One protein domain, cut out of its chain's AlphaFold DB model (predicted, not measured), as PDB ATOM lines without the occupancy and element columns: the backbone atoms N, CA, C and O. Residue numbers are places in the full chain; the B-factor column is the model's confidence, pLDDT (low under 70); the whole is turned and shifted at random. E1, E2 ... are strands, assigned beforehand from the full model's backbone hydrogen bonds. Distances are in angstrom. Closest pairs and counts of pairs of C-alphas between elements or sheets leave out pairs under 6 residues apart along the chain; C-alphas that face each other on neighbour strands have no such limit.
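What this domain is: This is residues 519 to 577 of the 623 residues of the protein "Caspase recruitment domain family, member 14" of Mastacembelus armatus (zig-zag eel) (UniProt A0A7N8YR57). One strongly twisted sheet of four strands, E1 to E4, makes a wall, and the long stretch of residues 523 to 541 loops over one face of it while the other face is bare. The links E2 to E3 and E3 to E4 reach out at the two ends of the longest axis. The printed part has 59 residues, with no named helix and four strands; the sheet, in the order E1, E2, E3, E4, is antiparallel and forms a meander, each strand the antiparallel neighbour of the one before. The class is all strand, though 25 of the 59 residues are in named elements; the whole is compact, with a radius of gyration of the C-alphas of 10.8 A, and spans 33 by 20 by 17 A.

How they stand to each other: Look first at the hairpin of the inner strands E2, residues 542 to 547, and E3, residues 556 to 562, at 137 degrees: N 544 and O 560 are 2.8 A apart, within hydrogen-bond range. On the other side of E3, find edge strand E4, residues 569 to 576, antiparallel at 153 degrees, with N 557 and O 575 at 2.7 A. Edge strand E1, residues 519 to 522, pairs with E2 at 144 degrees, with N 521 and O 543 at 2.9 A. E1 and E4 are apart.

Where its parts are: Find C-alpha 519 at (17.825, -31.034, -50.826), where E1 begins. E2 runs 15.5 A and E3 18.3 A. E4 runs 18.5 A, bends by 60 degrees at residue 573 and ends at C-alpha 576, at (27.686, -26.866, -39.436).

The domain as a whole: The C-alphas farthest apart, of Gly 552 and Cys 565, are 33.4 A apart. The printed part has no cut. The link E1 to E2 is long, with 19 residues. Confidence is under 70 at residues 529 to 534, 552 to 554, 564 to 566 and 575 to 577.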
ATOM      1  N   PHE A 519      19.015 -30.906 -51.662       88.25
ATOM      2  CA  PHE A 519      17.825 -31.034 -50.826       88.25
ATOM      3  C   PHE A 519      17.581 -29.748 -50.044       88.25
ATOM      4  O   PHE A 519      18.459 -28.899 -49.922       88.25
ATOM      5  N   TYR A 520      16.372 -29.605 -49.505       87.69
ATOM      6  CA  TYR A 520      15.985 -28.427 -48.739       87.69
ATOM      7  C   TYR A 520      15.851 -28.767 -47.261       87.69
ATOM      8  O   TYR A 520      15.234 -29.772 -46.899       87.69
ATOM      9  N   VAL A 521      16.377 -27.899 -46.401       85.19
ATOM     10  CA  VAL A 521      16.219 -27.994 -44.947       85.19
ATOM     11  C   VAL A 521      15.566 -26.735 -44.408       85.19
ATOM     12  O   VAL A 521      15.887 -25.626 -44.826       85.19
ATOM     13  N   ARG A 522      14.648 -26.900 -43.451       85.38
ATOM     14  CA  ARG A 522      14.113 -25.778 -42.680       85.38
ATOM     15  C   ARG A 522      14.892 -25.638 -41.387       85.38
ATOM     16  O   ARG A 522      14.940 -26.564 -40.577       85.38
ATOM     17  N   VAL A 523      15.455 -24.462 -41.184       81.81
ATOM     18  CA  VAL A 523      16.190 -24.109 -39.980       81.81
ATOM     19  C   VAL A 523      15.204 -23.927 -38.827       81.81
ATOM     20  O   VAL A 523      14.250 -23.167 -38.942       81.81
ATOM     21  N   ASN A 524      15.425 -24.594 -37.694       79.31
ATOM     22  CA  ASN A 524      14.583 -24.438 -36.497       79.31
ATOM     23  C   ASN A 524      15.244 -23.574 -35.403       79.31
ATOM     24  O   ASN A 524      14.675 -23.405 -34.326       79.31
ATOM     25  N   MET A 525      16.438 -23.029 -35.658       79.50
ATOM     26  CA  MET A 525      17.178 -22.185 -34.717       79.50
ATOM     27  C   MET A 525      17.994 -21.111 -35.439       79.50
ATOM     28  O   MET A 525      18.615 -21.385 -36.460       79.50
ATOM     29  N   SER A 526      18.026 -19.896 -34.899       78.00
ATOM     30  CA  SER A 526      18.842 -18.828 -35.477       78.00
ATOM     31  C   SER A 526      20.322 -19.035 -35.136       78.00
ATOM     32  O   SER A 526      20.664 -19.275 -33.979       78.00
ATOM     33  N   LEU A 527      21.197 -18.930 -36.136       76.19
ATOM     34  CA  LEU A 527      22.651 -19.027 -36.002       76.19
ATOM     35  C   LEU A 527      23.277 -17.792 -36.650       76.19
ATOM     36  O   LEU A 527      23.069 -17.532 -37.839       76.19
ATOM     37  N   HIS A 528      24.046 -17.038 -35.870       72.19
ATOM     38  CA  HIS A 528      24.782 -15.877 -36.363       72.19
ATOM     39  C   HIS A 528      26.031 -16.307 -37.137       72.19
ATOM     40  O   HIS A 528      26.583 -17.377 -36.877       72.19
ATOM     41  N   ALA A 529      26.469 -15.472 -38.082       67.25
ATOM     42  CA  ALA A 529      27.717 -15.701 -38.803       67.25
ATOM     43  C   ALA A 529      28.895 -15.705 -37.813       67.25
ATOM     44  O   ALA A 529      29.130 -14.726 -37.106       67.25
ATOM     45  N   GLY A 530      29.602 -16.829 -37.744       63.53
ATOM     46  CA  GLY A 530      30.906 -16.959 -37.109       63.53
ATOM     47  C   GLY A 530      32.051 -16.470 -38.014       63.53
ATOM     48  O   GLY A 530      31.823 -16.078 -39.158       63.53
ATOM     49  N   PRO A 531      33.298 -16.505 -37.516       53.72
ATOM     50  CA  PRO A 531      34.465 -15.876 -38.148       53.72
ATOM     51  C   PRO A 531      35.013 -16.581 -39.410       53.72
ATOM     52  O   PRO A 531      36.074 -16.198 -39.893       53.72
ATOM     53  N   SER A 532      34.335 -17.602 -39.945       54.88
ATOM     54  CA  SER A 532      34.855 -18.492 -40.998       54.88
ATOM     55  C   SER A 532      33.818 -18.794 -42.092       54.88
ATOM     56  O   SER A 532      33.405 -19.944 -42.238       54.88
ATOM     57  N   ASP A 533      33.339 -17.766 -42.805       60.91
ATOM     58  CA  ASP A 533      32.382 -17.870 -43.934       60.91
ATOM     59  C   ASP A 533      31.099 -18.669 -43.646       60.91
ATOM     60  O   ASP A 533      30.393 -19.149 -44.539       60.91
ATOM     61  N   THR A 534      30.748 -18.793 -42.365       68.88
ATOM     62  CA  THR A 534      29.522 -19.475 -41.973       68.88
ATOM     63  C   THR A 534      28.334 -18.587 -42.300       68.88
ATOM     64  O   THR A 534      28.231 -17.475 -41.774       68.88
ATOM     65  N   LEU A 535      27.424 -19.085 -43.135       78.31
ATOM     66  CA  LEU A 535      26.201 -18.378 -43.513       78.31
ATOM     67  C   LEU A 535      25.437 -17.963 -42.232       78.31
ATOM     68  O   LEU A 535      25.446 -18.703 -41.252       78.31
ATOM     69  N   ALA A 536      24.792 -16.798 -42.178       80.56
ATOM     70  CA  ALA A 536      23.892 -16.439 -41.072       80.56
ATOM     71  C   ALA A 536      22.477 -16.921 -41.405       80.56
ATOM     72  O   ALA A 536      22.047 -16.784 -42.544       80.56
ATOM     73  N   VAL A 537      21.757 -17.516 -40.448       81.00
ATOM     74  CA  VAL A 537      20.380 -18.002 -40.679       81.00
ATOM     75  C   VAL A 537      19.478 -17.700 -39.502       81.00
ATOM     76  O   VAL A 537      19.909 -17.728 -38.349       81.00
ATOM     77  N   SER A 538      18.213 -17.460 -39.801       80.12
ATOM     78  CA  SER A 538      17.148 -17.280 -38.827       80.12
ATOM     79  C   SER A 538      16.275 -18.528 -38.733       80.12
ATOM     80  O   SER A 538      16.212 -19.358 -39.640       80.12
ATOM     81  N   CYS A 539      15.585 -18.684 -37.606       82.25
ATOM     82  CA  CYS A 539      14.561 -19.713 -37.467       82.25
ATOM     83  C   CYS A 539      13.477 -19.559 -38.553       82.25
ATOM     84  O   CYS A 539      12.976 -18.462 -38.787       82.25
ATOM     85  N   ASN A 540      13.084 -20.685 -39.148       80.81
ATOM     86  CA  ASN A 540      12.205 -20.863 -40.306       80.81
ATOM     87  C   ASN A 540      12.795 -20.527 -41.678       80.81
ATOM     88  O   ASN A 540      12.089 -20.706 -42.671       80.81
ATOM     89  N   ASP A 541      14.069 -20.145 -41.760       82.44
ATOM     90  CA  ASP A 541      14.737 -20.035 -43.053       82.44
ATOM     91  C   ASP A 541      14.775 -21.399 -43.750       82.44
ATOM     92  O   ASP A 541      14.955 -22.447 -43.119       82.44
ATOM     93  N   ILE A 542      14.607 -21.379 -45.070       84.94
ATOM     94  CA  ILE A 542      14.787 -22.550 -45.923       84.94
ATOM     95  C   ILE A 542      16.169 -22.455 -46.550       84.94
ATOM     96  O   ILE A 542      16.510 -21.434 -47.148       84.94
ATOM     97  N   LEU A 543      16.951 -23.520 -46.414       86.19
ATOM     98  CA  LEU A 543      18.258 -23.643 -47.040       86.19
ATOM     99  C   LEU A 543      18.218 -24.727 -48.104       86.19
ATOM    100  O   LEU A 543      17.694 -25.813 -47.856       86.19
ATOM    101  N   HIS A 544      18.804 -24.440 -49.254       88.81
ATOM    102  CA  HIS A 544      19.106 -25.409 -50.291       88.81
ATOM    103  C   HIS A 544      20.533 -25.913 -50.073       88.81
ATOM    104  O   HIS A 544      21.485 -25.144 -50.158       88.81
ATOM    105  N   VAL A 545      20.680 -27.192 -49.735       88.06
ATOM    106  CA  VAL A 545      21.972 -27.848 -49.509       88.06
ATOM    107  C   VAL A 545      22.416 -28.505 -50.806       88.06
ATOM    108  O   VAL A 545      21.695 -29.354 -51.330       88.06
ATOM    109  N   THR A 546      23.594 -28.130 -51.305       87.00
ATOM    110  CA  THR A 546      24.139 -28.605 -52.592       87.00
ATOM    111  C   THR A 546      25.386 -29.475 -52.445       87.00
ATOM    112  O   THR A 546      25.809 -30.137 -53.395       87.00
ATOM    113  N   ASN A 547      26.002 -29.477 -51.262       86.62
ATOM    114  CA  ASN A 547      27.179 -30.287 -50.971       86.62
ATOM    115  C   ASN A 547      27.250 -30.603 -49.476       86.62
ATOM    116  O   ASN A 547      27.440 -29.703 -48.657       86.62
ATOM    117  N   THR A 548      27.117 -31.879 -49.123       85.75
ATOM    118  CA  THR A 548      27.225 -32.351 -47.733       85.75
ATOM    119  C   THR A 548      28.656 -32.668 -47.295       85.75
ATOM    120  O   THR A 548      28.888 -32.941 -46.123       85.75
ATOM    121  N   ARG A 549      29.634 -32.614 -48.209       81.75
ATOM    122  CA  ARG A 549      31.055 -32.864 -47.925       81.75
ATOM    123  C   ARG A 549      31.983 -31.978 -48.789       81.75
ATOM    124  O   ARG A 549      32.639 -32.480 -49.705       81.75
ATOM    125  N   PRO A 550      32.055 -30.660 -48.528       76.38
ATOM    126  CA  PRO A 550      32.950 -29.748 -49.222       76.38
ATOM    127  C   PRO A 550      34.423 -30.075 -48.948       76.38
ATOM    128  O   PRO A 550      34.811 -30.513 -47.862       76.38
ATOM    129  N   THR A 551      35.263 -29.860 -49.958       70.38
ATOM    130  CA  THR A 551      36.693 -30.181 -49.910       70.38
ATOM    131  C   THR A 551      37.392 -29.410 -48.789       70.38
ATOM    132  O   THR A 551      37.366 -28.184 -48.763       70.38
ATOM    133  N   GLY A 552      38.060 -30.129 -47.881       65.62
ATOM    134  CA  GLY A 552      38.854 -29.537 -46.797       65.62
ATOM    135  C   GLY A 552      38.102 -29.280 -45.486       65.62
ATOM    136  O   GLY A 552      38.724 -28.821 -44.531       65.62
ATOM    137  N   THR A 553      36.806 -29.600 -45.403       66.44
ATOM    138  CA  THR A 553      35.994 -29.398 -44.190       66.44
ATOM    139  C   THR A 553      35.030 -30.569 -43.971       66.44
ATOM    140  O   THR A 553      33.991 -30.640 -44.619       66.44
ATOM    141  N   GLU A 554      35.364 -31.496 -43.067       61.84
ATOM    142  CA  GLU A 554      34.576 -32.727 -42.852       61.84
ATOM    143  C   GLU A 554      33.239 -32.497 -42.117       61.84
ATOM    144  O   GLU A 554      32.334 -33.316 -42.251       61.84
ATOM    145  N   ASP A 555      33.087 -31.360 -41.427       70.31
ATOM    146  CA  ASP A 555      31.935 -31.054 -40.558       70.31
ATOM    147  C   ASP A 555      31.099 -29.850 -41.028       70.31
ATOM    148  O   ASP A 555      30.358 -29.242 -40.241       70.31
ATOM    149  N   LEU A 556      31.213 -29.474 -42.305       80.06
ATOM    150  CA  LEU A 556      30.436 -28.379 -42.881       80.06
ATOM    151  C   LEU A 556      29.657 -28.824 -44.125       80.06
ATOM    152  O   LEU A 556      30.167 -29.566 -44.946       80.06
ATOM    153  N   TRP A 557      28.442 -28.317 -44.303       86.69
ATOM    154  CA  TRP A 557      27.653 -28.389 -45.531       86.69
ATOM    155  C   TRP A 557      27.731 -27.063 -46.281       86.69
ATOM    156  O   TRP A 557      27.706 -26.002 -45.660       86.69
ATOM    157  N   HIS A 558      27.753 -27.100 -47.610       85.62
ATOM    158  CA  HIS A 558      27.516 -25.914 -48.428       85.62
ATOM    159  C   HIS A 558      26.017 -25.759 -48.682       85.62
ATOM    160  O   HIS A 558      25.359 -26.689 -49.164       85.62
ATOM    161  N   ALA A 559      25.476 -24.589 -48.351       87.81
ATOM    162  CA  ALA A 559      24.061 -24.309 -48.514       87.81
ATOM    163  C   ALA A 559      23.794 -22.849 -48.889       87.81
ATOM    164  O   ALA A 559      24.540 -21.944 -48.512       87.81
ATOM    165  N   SER A 560      22.677 -22.632 -49.573       87.50
ATOM    166  CA  SER A 560      22.175 -21.321 -49.975       87.50
ATOM    167  C   SER A 560      20.865 -21.010 -49.266       87.50
ATOM    168  O   SER A 560      19.997 -21.874 -49.151       87.50
ATOM    169  N   GLN A 561      20.690 -19.776 -48.796       86.19
ATOM    170  CA  GLN A 561      19.385 -19.323 -48.313       86.19
ATOM    171  C   GLN A 561      18.420 -19.184 -49.491       86.19
ATOM    172  O   GLN A 561      18.767 -18.583 -50.503       86.19
ATOM    173  N   VAL A 562      17.206 -19.709 -49.359       86.50
ATOM    174  CA  VAL A 562      16.230 -19.737 -50.452       86.50
ATOM    175  C   VAL A 562      15.234 -18.597 -50.305       86.50
ATOM    176  O   VAL A 562      14.653 -18.392 -49.236       86.50
ATOM    177  N   HIS A 563      14.981 -17.878 -51.398       74.81
ATOM    178  CA  HIS A 563      13.974 -16.826 -51.423       74.81
ATOM    179  C   HIS A 563      12.563 -17.402 -51.159       74.81
ATOM    180  O   HIS A 563      12.132 -18.289 -51.908       74.81
ATOM    181  N   PRO A 564      11.781 -16.863 -50.197       68.19
ATOM    182  CA  PRO A 564      10.504 -17.443 -49.752       68.19
ATOM    183  C   PRO A 564       9.445 -17.673 -50.840       68.19
ATOM    184  O   PRO A 564       8.554 -18.499 -50.666       68.19
ATOM    185  N   CYS A 565       9.513 -16.930 -51.948       60.34
ATOM    186  CA  CYS A 565       8.495 -16.966 -53.005       60.34
ATOM    187  C   CYS A 565       9.024 -17.367 -54.386       60.34
ATOM    188  O   CYS A 565       8.223 -17.609 -55.280       60.34
ATOM    189  N   GLN A 566      10.344 -17.379 -54.588       65.44
ATOM    190  CA  GLN A 566      10.936 -17.513 -55.929       65.44
ATOM    191  C   GLN A 566      11.811 -18.761 -56.075       65.44
ATOM    192  O   GLN A 566      12.235 -19.046 -57.187       65.44
ATOM    193  N   LEU A 567      12.055 -19.516 -54.987       72.44
ATOM    194  CA  LEU A 567      12.935 -20.698 -54.986       72.44
ATOM    195  C   LEU A 567      14.338 -20.404 -55.556       72.44
ATOM    196  O   LEU A 567      15.002 -21.291 -56.080       72.44
ATOM    197  N   LEU A 568      14.777 -19.146 -55.458       78.06
ATOM    198  CA  LEU A 568      16.098 -18.706 -55.888       78.06
ATOM    199  C   LEU A 568      17.060 -18.749 -54.708       78.06
ATOM    200  O   LEU A 568      16.715 -18.301 -53.611       78.06
ATOM    201  N   ASP A 569      18.263 -19.244 -54.969       80.62
ATOM    202  CA  ASP A 569      19.375 -19.202 -54.031       80.62
ATOM    203  C   ASP A 569      19.866 -17.751 -53.902       80.62
ATOM    204  O   ASP A 569      20.171 -17.088 -54.893       80.62
ATOM    205  N   LEU A 570      19.866 -17.240 -52.671       81.31
ATOM    206  CA  LEU A 570      20.280 -15.887 -52.313       81.31
ATOM    207  C   LEU A 570      21.756 -15.892 -51.903       81.31
ATOM    208  O   LEU A 570      22.647 -15.841 -52.744       81.31
ATOM    209  N   GLN A 571      22.023 -15.952 -50.598       80.69
ATOM    210  CA  GLN A 571      23.373 -16.000 -50.057       80.69
ATOM    211  C   GLN A 571      23.786 -17.453 -49.823       80.69
ATOM    212  O   GLN A 571      23.135 -18.171 -49.059       80.69
ATOM    213  N   SER A 572      24.882 -17.857 -50.459       80.81
ATOM    214  CA  SER A 572      25.530 -19.154 -50.259       80.81
ATOM    215  C   SER A 572      26.645 -19.056 -49.224       80.81
ATOM    216  O   SER A 572      27.306 -18.026 -49.094       80.81
ATOM    217  N   GLY A 573      26.865 -20.135 -48.481       79.12
ATOM    218  CA  GLY A 573      27.974 -20.250 -47.542       79.12
ATOM    219  C   GLY A 573      28.020 -21.619 -46.881       79.12
ATOM    220  O   GLY A 573      27.196 -22.497 -47.152       79.12
ATOM    221  N   THR A 574      28.993 -21.814 -46.002       72.81
ATOM    222  CA  THR A 574      29.177 -23.083 -45.290       72.81
ATOM    223  C   THR A 574      28.391 -23.089 -43.975       72.81
ATOM    224  O   THR A 574      28.168 -22.050 -43.350       72.81
ATOM    225  N   LYS A 575      27.916 -24.254 -43.538       68.00
ATOM    226  CA  LYS A 575      27.068 -24.439 -42.350       68.00
ATOM    227  C   LYS A 575      27.452 -25.701 -41.595       68.00
ATOM    228  O   LYS A 575      27.801 -26.682 -42.221       68.00
ATOM    229  N   LEU A 576      27.360 -25.696 -40.265       60.62
ATOM    230  CA  LEU A 576      27.686 -26.866 -39.436       60.62
ATOM    231  C   LEU A 576      26.796 -28.074 -39.763       60.62
ATOM    232  O   LEU A 576      25.571 -27.936 -39.822       60.62
ATOM    233  N   CYS A 577      27.420 -29.244 -39.931       57.84
ATOM    234  CA  CYS A 577      26.735 -30.517 -40.143       57.84
ATOM    235  C   CYS A 577      25.849 -30.898 -38.944       57.84
ATOM    236  O   CYS A 577      26.156 -30.631 -37.778       57.84
TER     237      CYS A 577